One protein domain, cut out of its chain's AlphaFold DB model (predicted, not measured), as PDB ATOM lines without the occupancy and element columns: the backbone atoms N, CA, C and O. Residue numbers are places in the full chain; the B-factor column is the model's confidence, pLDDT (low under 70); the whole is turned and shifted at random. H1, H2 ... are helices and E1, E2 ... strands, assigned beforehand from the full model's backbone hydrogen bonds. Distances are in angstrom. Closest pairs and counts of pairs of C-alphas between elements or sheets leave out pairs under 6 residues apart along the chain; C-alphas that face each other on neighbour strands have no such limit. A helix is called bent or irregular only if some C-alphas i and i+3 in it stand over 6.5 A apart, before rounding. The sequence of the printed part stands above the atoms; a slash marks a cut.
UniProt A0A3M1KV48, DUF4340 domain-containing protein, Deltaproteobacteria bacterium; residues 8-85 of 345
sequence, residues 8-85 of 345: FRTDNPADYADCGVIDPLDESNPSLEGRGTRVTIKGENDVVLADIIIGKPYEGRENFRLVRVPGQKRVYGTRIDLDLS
ATOM      1  N   PHE A   8      49.765 -46.425  39.387       87.69
ATOM      2  CA  PHE A   8      49.440 -44.999  39.310       87.69
ATOM      3  C   PHE A   8      48.551 -44.741  38.093       87.69
ATOM      4  O   PHE A   8      48.959 -45.011  36.968       87.69
ATOM      5  N   ARG A   9      47.355 -44.172  38.303       87.94
ATOM      6  CA  ARG A   9      46.399 -43.933  37.210       87.94
ATOM      7  C   ARG A   9      46.437 -42.511  36.659       87.94
ATOM      8  O   ARG A   9      46.409 -42.338  35.442       87.94
ATOM      9  N   THR A  10      46.371 -41.515  37.537       88.75
ATOM     10  CA  THR A  10      46.322 -40.086  37.183       88.75
ATOM     11  C   THR A  10      46.500 -39.228  38.436       88.75
ATOM     12  O   THR A  10      46.237 -39.672  39.557       88.75
ATOM     13  N   ASP A  11      46.942 -37.988  38.264       89.25
ATOM     14  CA  ASP A  11      46.887 -36.925  39.268       89.25
ATOM     15  C   ASP A  11      46.127 -35.678  38.779       89.25
ATOM     16  O   ASP A  11      46.088 -34.661  39.480       89.25
ATOM     17  N   ASN A  12      45.485 -35.774  37.609       89.06
ATOM     18  CA  ASN A  12      44.688 -34.717  37.008       89.06
ATOM     19  C   ASN A  12      43.245 -34.738  37.557       89.06
ATOM     20  O   ASN A  12      42.536 -35.727  37.360       89.06
ATOM     21  N   PRO A  13      42.765 -33.655  38.200       86.56
ATOM     22  CA  PRO A  13      41.400 -33.589  38.723       86.56
ATOM     23  C   PRO A  13      40.289 -33.742  37.683       86.56
ATOM     24  O   PRO A  13      39.199 -34.187  38.038       86.56
ATOM     25  N   ALA A  14      40.551 -33.407  36.414       87.44
ATOM     26  CA  ALA A  14      39.567 -33.575  35.343       87.44
ATOM     27  C   ALA A  14      39.153 -35.047  35.155       87.44
ATOM     28  O   ALA A  14      38.007 -35.326  34.818       87.44
ATOM     29  N   ASP A  15      40.052 -35.983  35.466       89.19
ATOM     30  CA  ASP A  15      39.838 -37.417  35.275       89.19
ATOM     31  C   ASP A  15      39.073 -38.061  36.449       89.19
ATOM     32  O   ASP A  15      38.768 -39.255  36.424       89.19
ATOM     33  N   TYR A  16      38.782 -37.313  37.525       90.81
ATOM     34  CA  TYR A  16      38.165 -37.883  38.729       90.81
ATOM     35  C   TYR A  16      36.751 -38.391  38.481       90.81
ATOM     36  O   TYR A  16      36.386 -39.421  39.052       90.81
ATOM     37  N   ALA A  17      35.981 -37.697  37.639       88.50
ATOM     38  CA  ALA A  17      34.632 -38.117  37.275       88.50
ATOM     39  C   ALA A  17      34.661 -39.469  36.549       88.50
ATOM     40  O   ALA A  17      33.935 -40.401  36.905       88.50
ATOM     41  N   ASP A  18      35.585 -39.609  35.596       88.75
ATOM     42  CA  ASP A  18      35.769 -40.834  34.823       88.75
ATOM     43  C   ASP A  18      36.250 -41.987  35.697       88.75
ATOM     44  O   ASP A  18      35.739 -43.099  35.574       88.75
ATOM     45  N   CYS A  19      37.159 -41.714  36.635       88.75
ATOM     46  CA  CYS A  19      37.643 -42.691  37.608       88.75
ATOM     47  C   CYS A  19      36.600 -43.036  38.691       88.75
ATOM     48  O   CYS A  19      36.752 -44.037  39.393       88.75
ATOM     49  N   GLY A  20      35.548 -42.226  38.846       90.94
ATOM     50  CA  GLY A  20      34.555 -42.372  39.908       90.94
ATOM     51  C   GLY A  20      35.109 -42.080  41.304       90.94
ATOM     52  O   GLY A  20      34.718 -42.742  42.253       90.94
ATOM     53  N   VAL A  21      36.079 -41.170  41.442       91.88
ATOM     54  CA  VAL A  21      36.783 -40.891  42.716       91.88
ATOM     55  C   VAL A  21      36.567 -39.461  43.224       91.88
ATOM     56  O   VAL A  21      37.343 -38.956  44.048       91.88
ATOM     57  N   ILE A  22      35.525 -38.782  42.732       90.25
ATOM     58  CA  ILE A  22      35.074 -37.512  43.315       90.25
ATOM     59  C   ILE A  22      34.578 -37.794  44.736       90.25
ATOM     60  O   ILE A  22      33.937 -38.812  44.985       90.25
ATOM     61  N   ASP A  23      34.928 -36.922  45.680       89.19
ATOM     62  CA  ASP A  23      34.547 -37.109  47.079       89.19
ATOM     63  C   ASP A  23      33.026 -36.920  47.227       89.19
ATOM     64  O   ASP A  23      32.510 -35.866  46.846       89.19
ATOM     65  N   PRO A  24      32.285 -37.910  47.753       86.88
ATOM     66  CA  PRO A  24      30.847 -37.786  47.948       86.88
ATOM     67  C   PRO A  24      30.465 -36.706  48.967       86.88
ATOM     68  O   PRO A  24      29.316 -36.275  48.946       86.88
ATOM     69  N   LEU A  25      31.396 -36.245  49.808       85.44
ATOM     70  CA  LEU A  25      31.187 -35.157  50.767       85.44
ATOM     71  C   LEU A  25      31.599 -33.779  50.221       85.44
ATOM     72  O   LEU A  25      31.511 -32.787  50.937       85.44
ATOM     73  N   ASP A  26      32.067 -33.694  48.973       82.75
ATOM     74  CA  ASP A  26      32.420 -32.414  48.360       82.75
ATOM     75  C   ASP A  26      31.154 -31.647  47.954       82.75
ATOM     76  O   ASP A  26      30.459 -32.016  47.004       82.75
ATOM     77  N   GLU A  27      30.841 -30.580  48.686       80.06
ATOM     78  CA  GLU A  27      29.712 -29.683  48.405       80.06
ATOM     79  C   GLU A  27      30.029 -28.663  47.301       80.06
ATOM     80  O   GLU A  27      29.121 -28.053  46.741       80.06
ATOM     81  N   SER A  28      31.308 -28.477  46.955       78.69
ATOM     82  CA  SER A  28      31.723 -27.499  45.940       78.69
ATOM     83  C   SER A  28      31.474 -27.978  44.508       78.69
ATOM     84  O   SER A  28      31.405 -27.165  43.583       78.69
ATOM     85  N   ASN A  29      31.307 -29.290  44.318       75.19
ATOM     86  CA  ASN A  29      31.001 -29.890  43.028       75.19
ATOM     87  C   ASN A  29      29.487 -30.156  42.897       75.19
ATOM     88  O   ASN A  29      28.981 -31.085  43.526       75.19
ATOM     89  N   PRO A  30      28.746 -29.407  42.062       71.00
ATOM     90  CA  PRO A  30      27.299 -29.581  41.925       71.00
ATOM     91  C   PRO A  30      26.908 -30.882  41.207       71.00
ATOM     92  O   PRO A  30      25.739 -31.263  41.227       71.00
ATOM     93  N   SER A  31      27.857 -31.569  40.560       75.38
ATOM     94  CA  SER A  31      27.588 -32.841  39.898       75.38
ATOM     95  C   SER A  31      27.532 -33.992  40.904       75.38
ATOM     96  O   SER A  31      28.402 -34.154  41.767       75.38
ATOM     97  N   LEU A  32      26.504 -34.829  40.766       78.50
ATOM     98  CA  LEU A  32      26.409 -36.120  41.451       78.50
ATOM     99  C   LEU A  32      27.124 -37.235  40.669       78.50
ATOM    100  O   LEU A  32      27.401 -38.300  41.217       78.50
ATOM    101  N   GLU A  33      27.442 -36.991  39.397       82.12
ATOM    102  CA  GLU A  33      28.069 -37.962  38.509       82.12
ATOM    103  C   GLU A  33      29.578 -38.070  38.777       82.12
ATOM    104  O   GLU A  33      30.271 -37.066  38.950       82.12
ATOM    105  N   GLY A  34      30.095 -39.302  38.829       82.69
ATOM    106  CA  GLY A  34      31.515 -39.568  39.088       82.69
ATOM    107  C   GLY A  34      31.933 -39.516  40.565       82.69
ATOM    108  O   GLY A  34      33.126 -39.626  40.865       82.69
ATOM    109  N   ARG A  35      30.975 -39.378  41.495       88.81
ATOM    110  CA  ARG A  35      31.210 -39.531  42.940       88.81
ATOM    111  C   ARG A  35      31.537 -40.983  43.287       88.81
ATOM    112  O   ARG A  35      30.876 -41.910  42.825       88.81
ATOM    113  N   GLY A  36      32.581 -41.154  44.089       87.06
ATOM    114  CA  GLY A  36      32.999 -42.445  44.619       87.06
ATOM    115  C   GLY A  36      32.350 -42.766  45.957       87.06
ATOM    116  O   GLY A  36      31.620 -41.965  46.535       87.06
ATOM    117  N   THR A  37      32.665 -43.945  46.481       86.44
ATOM    118  CA  THR A  37      32.291 -44.358  47.838       86.44
ATOM    119  C   THR A  37      33.434 -44.026  48.787       86.44
ATOM    120  O   THR A  37      34.512 -44.606  48.677       86.44
ATOM    121  N   ARG A  38      33.230 -43.083  49.711       89.00
ATOM    122  CA  ARG A  38      34.228 -42.766  50.738       89.00
ATOM    123  C   ARG A  38      34.073 -43.714  51.919       89.00
ATOM    124  O   ARG A  38      32.993 -43.825  52.488       89.00
ATOM    125  N   VAL A  39      35.162 -44.376  52.282       84.94
ATOM    126  CA  VAL A  39      35.252 -45.283  53.421       84.94
ATOM    127  C   VAL A  39      36.278 -44.714  54.388       84.94
ATOM    128  O   VAL A  39      37.458 -44.592  54.053       84.94
ATOM    129  N   THR A  40      35.822 -44.382  55.592       84.12
ATOM    130  CA  THR A  40      36.674 -43.918  56.687       84.12
ATOM    131  C   THR A  40      36.662 -44.964  57.793       84.12
ATOM    132  O   THR A  40      35.625 -45.234  58.392       84.12
ATOM    133  N   ILE A  41      37.821 -45.555  58.067       75.81
ATOM    134  CA  ILE A  41      38.024 -46.512  59.153       75.81
ATOM    135  C   ILE A  41      38.670 -45.760  60.306       75.81
ATOM    136  O   ILE A  41      39.752 -45.188  60.155       75.81
ATOM    137  N   LYS A  42      38.017 -45.787  61.463       77.44
ATOM    138  CA  LYS A  42      38.539 -45.222  62.703       77.44
ATOM    139  C   LYS A  42      38.867 -46.337  63.692       77.44
ATOM    140  O   LYS A  42      38.190 -47.358  63.721       77.44
ATOM    141  N   GLY A  43      39.933 -46.146  64.455       70.12
ATOM    142  CA  GLY A  43      40.303 -46.974  65.593       70.12
ATOM    143  C   GLY A  43      39.717 -46.427  66.889       70.12
ATOM    144  O   GLY A  43      38.850 -45.551  66.880       70.12
ATOM    145  N   GLU A  44      40.226 -46.926  68.014       66.19
ATOM    146  CA  GLU A  44      39.875 -46.408  69.338       66.19
ATOM    147  C   GLU A  44      40.114 -44.889  69.428       66.19
ATOM    148  O   GLU A  44      41.076 -44.360  68.863       66.19
ATOM    149  N   ASN A  45      39.234 -44.187  70.149       60.09
ATOM    150  CA  ASN A  45      39.266 -42.728  70.334       60.09
ATOM    151  C   ASN A  45      39.159 -41.909  69.034       60.09
ATOM    152  O   ASN A  45      39.807 -40.870  68.903       60.09
ATOM    153  N   ASP A  46      38.358 -42.368  68.067       71.81
ATOM    154  CA  ASP A  46      38.084 -41.661  66.803       71.81
ATOM    155  C   ASP A  46      39.313 -41.440  65.893       71.81
ATOM    156  O   ASP A  46      39.246 -40.706  64.902       71.81
ATOM    157  N   VAL A  47      40.439 -42.102  66.175       74.00
ATOM    158  CA  VAL A  47      41.662 -41.979  65.374       74.00
ATOM    159  C   VAL A  47      41.427 -42.568  63.987       74.00
ATOM    160  O   VAL A  47      41.194 -43.764  63.846       74.00
ATOM    161  N   VAL A  48      41.524 -41.751  62.940       82.56
ATOM    162  CA  VAL A  48      41.369 -42.213  61.554       82.56
ATOM    163  C   VAL A  48      42.555 -43.103  61.169       82.56
ATOM    164  O   VAL A  48      43.679 -42.630  61.023       82.56
ATOM    165  N   LEU A  49      42.296 -44.399  60.994       79.38
ATOM    166  CA  LEU A  49      43.277 -45.399  60.567       79.38
ATOM    167  C   LEU A  49      43.376 -45.483  59.040       79.38
ATOM    168  O   LEU A  49      44.443 -45.779  58.504       79.38
ATOM    169  N   ALA A  50      42.271 -45.223  58.338       81.44
ATOM    170  CA  ALA A  50      42.231 -45.129  56.884       81.44
ATOM    171  C   ALA A  50      41.088 -44.215  56.432       81.44
ATOM    172  O   ALA A  50      40.015 -44.222  57.024       81.44
ATOM    173  N   ASP A  51      41.300 -43.462  55.357       87.69
ATOM    174  CA  ASP A  51      40.260 -42.659  54.715       87.69
ATOM    175  C   ASP A  51      40.500 -42.660  53.206       87.69
ATOM    176  O   ASP A  51      41.537 -42.186  52.728       87.69
ATOM    177  N   ILE A  52      39.608 -43.311  52.462       89.81
ATOM    178  CA  ILE A  52      39.816 -43.638  51.048       89.81
ATOM    179  C   ILE A  52      38.501 -43.493  50.289       89.81
ATOM    180  O   ILE A  52      37.455 -43.949  50.733       89.81
ATOM    181  N   ILE A  53      38.568 -42.899  49.103       90.81
ATOM    182  CA  ILE A  53      37.484 -42.842  48.125       90.81
ATOM    183  C   ILE A  53      37.708 -43.966  47.122       90.81
ATOM    184  O   ILE A  53      38.724 -43.982  46.427       90.81
ATOM    185  N   ILE A  54      36.762 -44.896  47.057       90.19
ATOM    186  CA  ILE A  54      36.752 -46.041  46.151       90.19
ATOM    187  C   ILE A  54      35.880 -45.698  44.945       90.19
ATOM    188  O   ILE A  54      34.715 -45.331  45.096       90.19
ATOM    189  N   GLY A  55      36.453 -45.823  43.754       89.94
ATOM    190  CA  GLY A  55      35.797 -45.547  42.484       89.94
ATOM    191  C   GLY A  55      35.548 -46.784  41.635       89.94
ATOM    192  O   GLY A  55      35.312 -47.892  42.131       89.94
ATOM    193  N   LYS A  56      35.565 -46.579  40.316       89.88
ATOM    194  CA  LYS A  56      35.239 -47.617  39.335       89.88
ATOM    195  C   LYS A  56      36.247 -48.784  39.379       89.88
ATOM    196  O   LYS A  56      37.378 -48.614  39.855       89.88
ATOM    197  N   PRO A  57      35.851 -49.980  38.899       87.06
ATOM    198  CA  PRO A  57      36.782 -51.082  38.670       87.06
ATOM    199  C   PRO A  57      37.970 -50.648  37.808       87.06
ATOM    200  O   PRO A  57      37.823 -49.819  36.911       87.06
ATOM    201  N   TYR A  58      39.144 -51.209  38.077       84.88
ATOM    202  CA  TYR A  58      40.323 -50.996  37.248       84.88
ATOM    203  C   TYR A  58      40.224 -51.862  35.991       84.88
ATOM    204  O   TYR A  58      40.078 -53.082  36.077       84.88
ATOM    205  N   GLU A  59      40.300 -51.244  34.816       80.62
ATOM    206  CA  GLU A  59      40.167 -51.969  33.554       80.62
ATOM    207  C   GLU A  59      41.272 -53.027  33.392       80.62
ATOM    208  O   GLU A  59      42.452 -52.778  33.641       80.62
ATOM    209  N   GLY A  60      40.884 -54.235  32.977       78.06
ATOM    210  CA  GLY A  60      41.818 -55.327  32.687       78.06
ATOM    211  C   GLY A  60      42.387 -56.068  33.904       78.06
ATOM    212  O   GLY A  60      43.218 -56.955  33.714       78.06
ATOM    213  N   ARG A  61      41.956 -55.754  35.137       80.06
ATOM    214  CA  ARG A  61      42.330 -56.511  36.347       80.06
ATOM    215  C   ARG A  61      41.118 -56.791  37.233       80.06
ATOM    216  O   ARG A  61      40.507 -55.872  37.771       80.06
ATOM    217  N   GLU A  62      40.806 -58.069  37.428       76.44
ATOM    218  CA  GLU A  62      39.770 -58.489  38.380       76.44
ATOM    219  C   GLU A  62      40.160 -58.108  39.815       76.44
ATOM    220  O   GLU A  62      41.333 -58.157  40.189       76.44
ATOM    221  N   ASN A  63      39.172 -57.712  40.622       78.38
ATOM    222  CA  ASN A  63      39.334 -57.291  42.022       78.38
ATOM    223  C   ASN A  63      40.263 -56.083  42.242       78.38
ATOM    224  O   ASN A  63      40.730 -55.843  43.355       78.38
ATOM    225  N   PHE A  64      40.526 -55.286  41.204       87.00
ATOM    226  CA  PHE A  64      41.169 -53.983  41.344       87.00
ATOM    227  C   PHE A  64      40.134 -52.868  41.227       87.00
ATOM    228  O   PHE A  64      39.241 -52.904  40.378       87.00
ATOM    229  N   ARG A  65      40.278 -51.836  42.058       88.12
ATOM    230  CA  ARG A  65      39.500 -50.599  41.942       88.12
ATOM    231  C   ARG A  65      40.410 -49.387  41.978       88.12
ATOM    232  O   ARG A  65      41.524 -49.435  42.506       88.12
ATOM    233  N   LEU A  66      39.916 -48.299  41.404       90.81
ATOM    234  CA  LEU A  66      40.551 -46.994  41.496       90.81
ATOM    235  C   LEU A  66      40.281 -46.395  42.875       90.81
ATOM    236  O   LEU A  66      39.140 -46.359  43.326       90.81
ATOM    237  N   VAL A  67      41.328 -45.921  43.543       91.75
ATOM    238  CA  VAL A  67      41.251 -45.309  44.868       91.75
ATOM    239  C   VAL A  67      41.942 -43.963  44.911       91.75
ATOM    240  O   VAL A  67      42.984 -43.754  44.287       91.75
ATOM    241  N   ARG A  68      41.389 -43.055  45.711       92.19
ATOM    242  CA  ARG A  68      41.976 -41.746  45.997       92.19
ATOM    243  C   ARG A  68      41.862 -41.445  47.482       92.19
ATOM    244  O   ARG A  68      40.814 -41.661  48.076       92.19
ATOM    245  N   VAL A  69      42.921 -40.923  48.088       89.81
ATOM    246  CA  VAL A  69      42.837 -40.405  49.462       89.81
ATOM    247  C   VAL A  69      42.189 -39.015  49.409       89.81
ATOM    248  O   VAL A  69      42.629 -38.201  48.588       89.81
ATOM    249  N   PRO A  70      41.179 -38.709  50.244       89.25
ATOM    250  CA  PRO A  70      40.594 -37.372  50.323       89.25
ATOM    251  C   PRO A  70      41.661 -36.283  50.477       89.25
ATOM    252  O   PRO A  70      42.653 -36.448  51.186       89.25
ATOM    253  N   GLY A  71      41.504 -35.176  49.749       85.06
ATOM    254  CA  GLY A  71      42.484 -34.082  49.708       85.06
ATOM    255  C   GLY A  71      43.771 -34.369  48.917       85.06
ATOM    256  O   GLY A  71      44.517 -33.437  48.620       85.06
ATOM    257  N   GLN A  72      44.037 -35.616  48.510       88.56
ATOM    258  CA  GLN A  72      45.171 -35.945  47.643       88.56
ATOM    259  C   GLN A  72      44.766 -35.956  46.170       88.56
ATOM    260  O   GLN A  72      43.646 -36.319  45.797       88.56
ATOM    261  N   LYS A  73      45.721 -35.570  45.314       89.81
ATOM    262  CA  LYS A  73      45.487 -35.505  43.870       89.81
ATOM    263  C   LYS A  73      45.588 -36.854  43.160       89.81
ATOM    264  O   LYS A  73      44.978 -37.048  42.116       89.81
ATOM    265  N   ARG A  74      46.393 -37.765  43.705       91.56
ATOM    266  CA  ARG A  74      46.794 -38.998  43.024       91.56
ATOM    267  C   ARG A  74      45.741 -40.088  43.171       91.56
ATOM    268  O   ARG A  74      45.308 -40.382  44.284       91.56
ATOM    269  N   VAL A  75      45.407 -40.709  42.048       90.75
ATOM    270  CA  VAL A  75      44.533 -41.875  41.938       90.75
ATOM    271  C   VAL A  75      45.391 -43.100  41.663       90.75
ATOM    272  O   VAL A  75      46.273 -43.070  40.800       90.75
ATOM    273  N   TYR A  76      45.117 -44.180  42.385       90.50
ATOM    274  CA  TYR A  76      45.836 -45.438  42.253       90.50
ATOM    275  C   TYR A  76      44.879 -46.579  41.922       90.50
ATOM    276  O   TYR A  76      43.770 -46.614  42.439       90.50
ATOM    277  N   GLY A  77      45.303 -47.527  41.094       89.31
ATOM    278  CA  GLY A  77      44.708 -48.857  41.053       89.31
ATOM    279  C   GLY A  77      45.254 -49.672  42.217       89.31
ATOM    280  O   GLY A  77      46.469 -49.771  42.384       89.31
ATOM    281  N   THR A  78      44.374 -50.240  43.032       84.69
ATOM    282  CA  THR A  78      44.765 -51.149  44.114       84.69
ATOM    283  C   THR A  78      43.865 -52.369  44.108       84.69
ATOM    284  O   THR A  78      42.688 -52.277  43.737       84.69
ATOM    285  N   ARG A  79      44.415 -53.516  44.507       82.00
ATOM    286  CA  ARG A  79      43.599 -54.705  44.732       82.00
ATOM    287  C   ARG A  79      42.721 -54.477  45.958       82.00
ATOM    288  O   ARG A  79      43.216 -54.388  47.079       82.00
ATOM    289  N   ILE A  80      41.415 -54.415  45.734       74.19
ATOM    290  CA  ILE A  80      40.407 -54.316  46.782       74.19
ATOM    291  C   ILE A  80      39.682 -55.650  46.823       74.19
ATOM    292  O   ILE A  80      38.781 -55.898  46.026       74.19
ATOM    293  N   ASP A  81      40.084 -56.489  47.770       64.19
ATOM    294  CA  ASP A  81      39.350 -57.696  48.147       64.19
ATOM    295  C   ASP A  81      38.480 -57.373  49.368       64.19
ATOM    296  O   ASP A  81      38.736 -57.802  50.490       64.19
ATOM    297  N   LEU A  82      37.550 -56.441  49.171       61.91
ATOM    298  CA  LEU A  82      36.641 -55.969  50.208       61.91
ATOM    299  C   LEU A  82      35.211 -56.178  49.712       61.91
ATOM    300  O   LEU A  82      34.659 -55.333  49.005       61.91
ATOM    301  N   ASP A  83      34.629 -57.310  50.098       60.75
ATOM    302  CA  ASP A  83      33.181 -57.512  50.088       60.75
ATOM    303  C   ASP A  83      32.591 -56.761  51.292       60.75
ATOM    304  O   ASP A  83      32.352 -57.316  52.365       60.75
ATOM    305  N   LEU A  84      32.508 -55.431  51.167       60.12
ATOM    306  CA  LEU A  84      31.896 -54.589  52.190       60.12
ATOM    307  C   LEU A  84      30.392 -54.815  52.137       60.12
ATOM    308  O   LEU A  84      29.721 -54.316  51.231       60.12
ATOM    309  N   SER A  85      29.863 -55.537  53.121       63.25
ATOM    310  CA  SER A  85      28.418 -55.647  53.266       63.25
ATOM    311  C   SER A  85      27.797 -54.260  53.412       63.25
ATOM    312  O   SER A  85      28.270 -53.426  54.180       63.25
TER     313      SER A  85
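AT A GLANCE: This is residues 8 to 85 of the 345 residues of the protein "DUF4340 domain-containing protein" of Deltaproteobacteria bacterium (UniProt A0A3M1KV48). One strongly twisted sheet of five strands makes the body; its long hairpin of E2 and E3 reaches out at one end, and the short helix H1 packs on the sheet away from that hairpin's turn. Residues 20 to 36 form a long loop with no named element. The printed part has 78 residues, in the order E1, H1, E2, E3, E4, E5; the sheet's order is E1, E5, E4, E3, E2, all antiparallel. The class is mostly strand, with 36 residues, under half, in named elements. The whole is compact, with a radius of gyration of the C-alphas of 12.6 A and spans of 36 by 33 by 23 A.

IN THESE COORDINATES: E1 is residues 8 to 10, from C-alpha 8 at (49.440, -44.999, 39.310). H1 is residues 13 to 19, 9.9 A; it is irregular, but only just: C-alphas 14 and 17 are 7.0 A apart. E2 is residues 37 to 42, 16.1 A, and E3 residues 48 to 57, 25.0 A. E4 is residues 64 to 68, and E5 residues 75 to 79, ending at C-alpha 79 (43.599, -54.705, 44.732).

HOW THE PARTS SIT: E2 to E5 form a meander, each strand the antiparallel neighbour of the one before. Within hydrogen-bond range are N 39 and O 52 across the hairpin of E2 and E3, at 2.8 A, N 55 and O 66 across the hairpin of E3 and E4, at 2.8 A, and N 67 and O 76 across the hairpin of E4 and E5, at 2.8 A. Edge strand E1 pairs with E5 through N 9 and O 75, 2.9 A. H1 is on the sheet; its closest C-alphas to E3 are those of Cys 19 and Lys 56, 5.7 A. In H1, 1 of 3 O i to N i+4 pairs and 3 of 4 O i to N i+3 pairs are within hydrogen-bond range.

THE WHOLE: The two C-alphas farthest apart, those of Asn 45 and Gly 60, are 39.8 A apart. The printed part has no cut. The link from H1 to E2 is long, 17 residues. Residues 44 to 45 and 81 to 85 have pLDDT under 70.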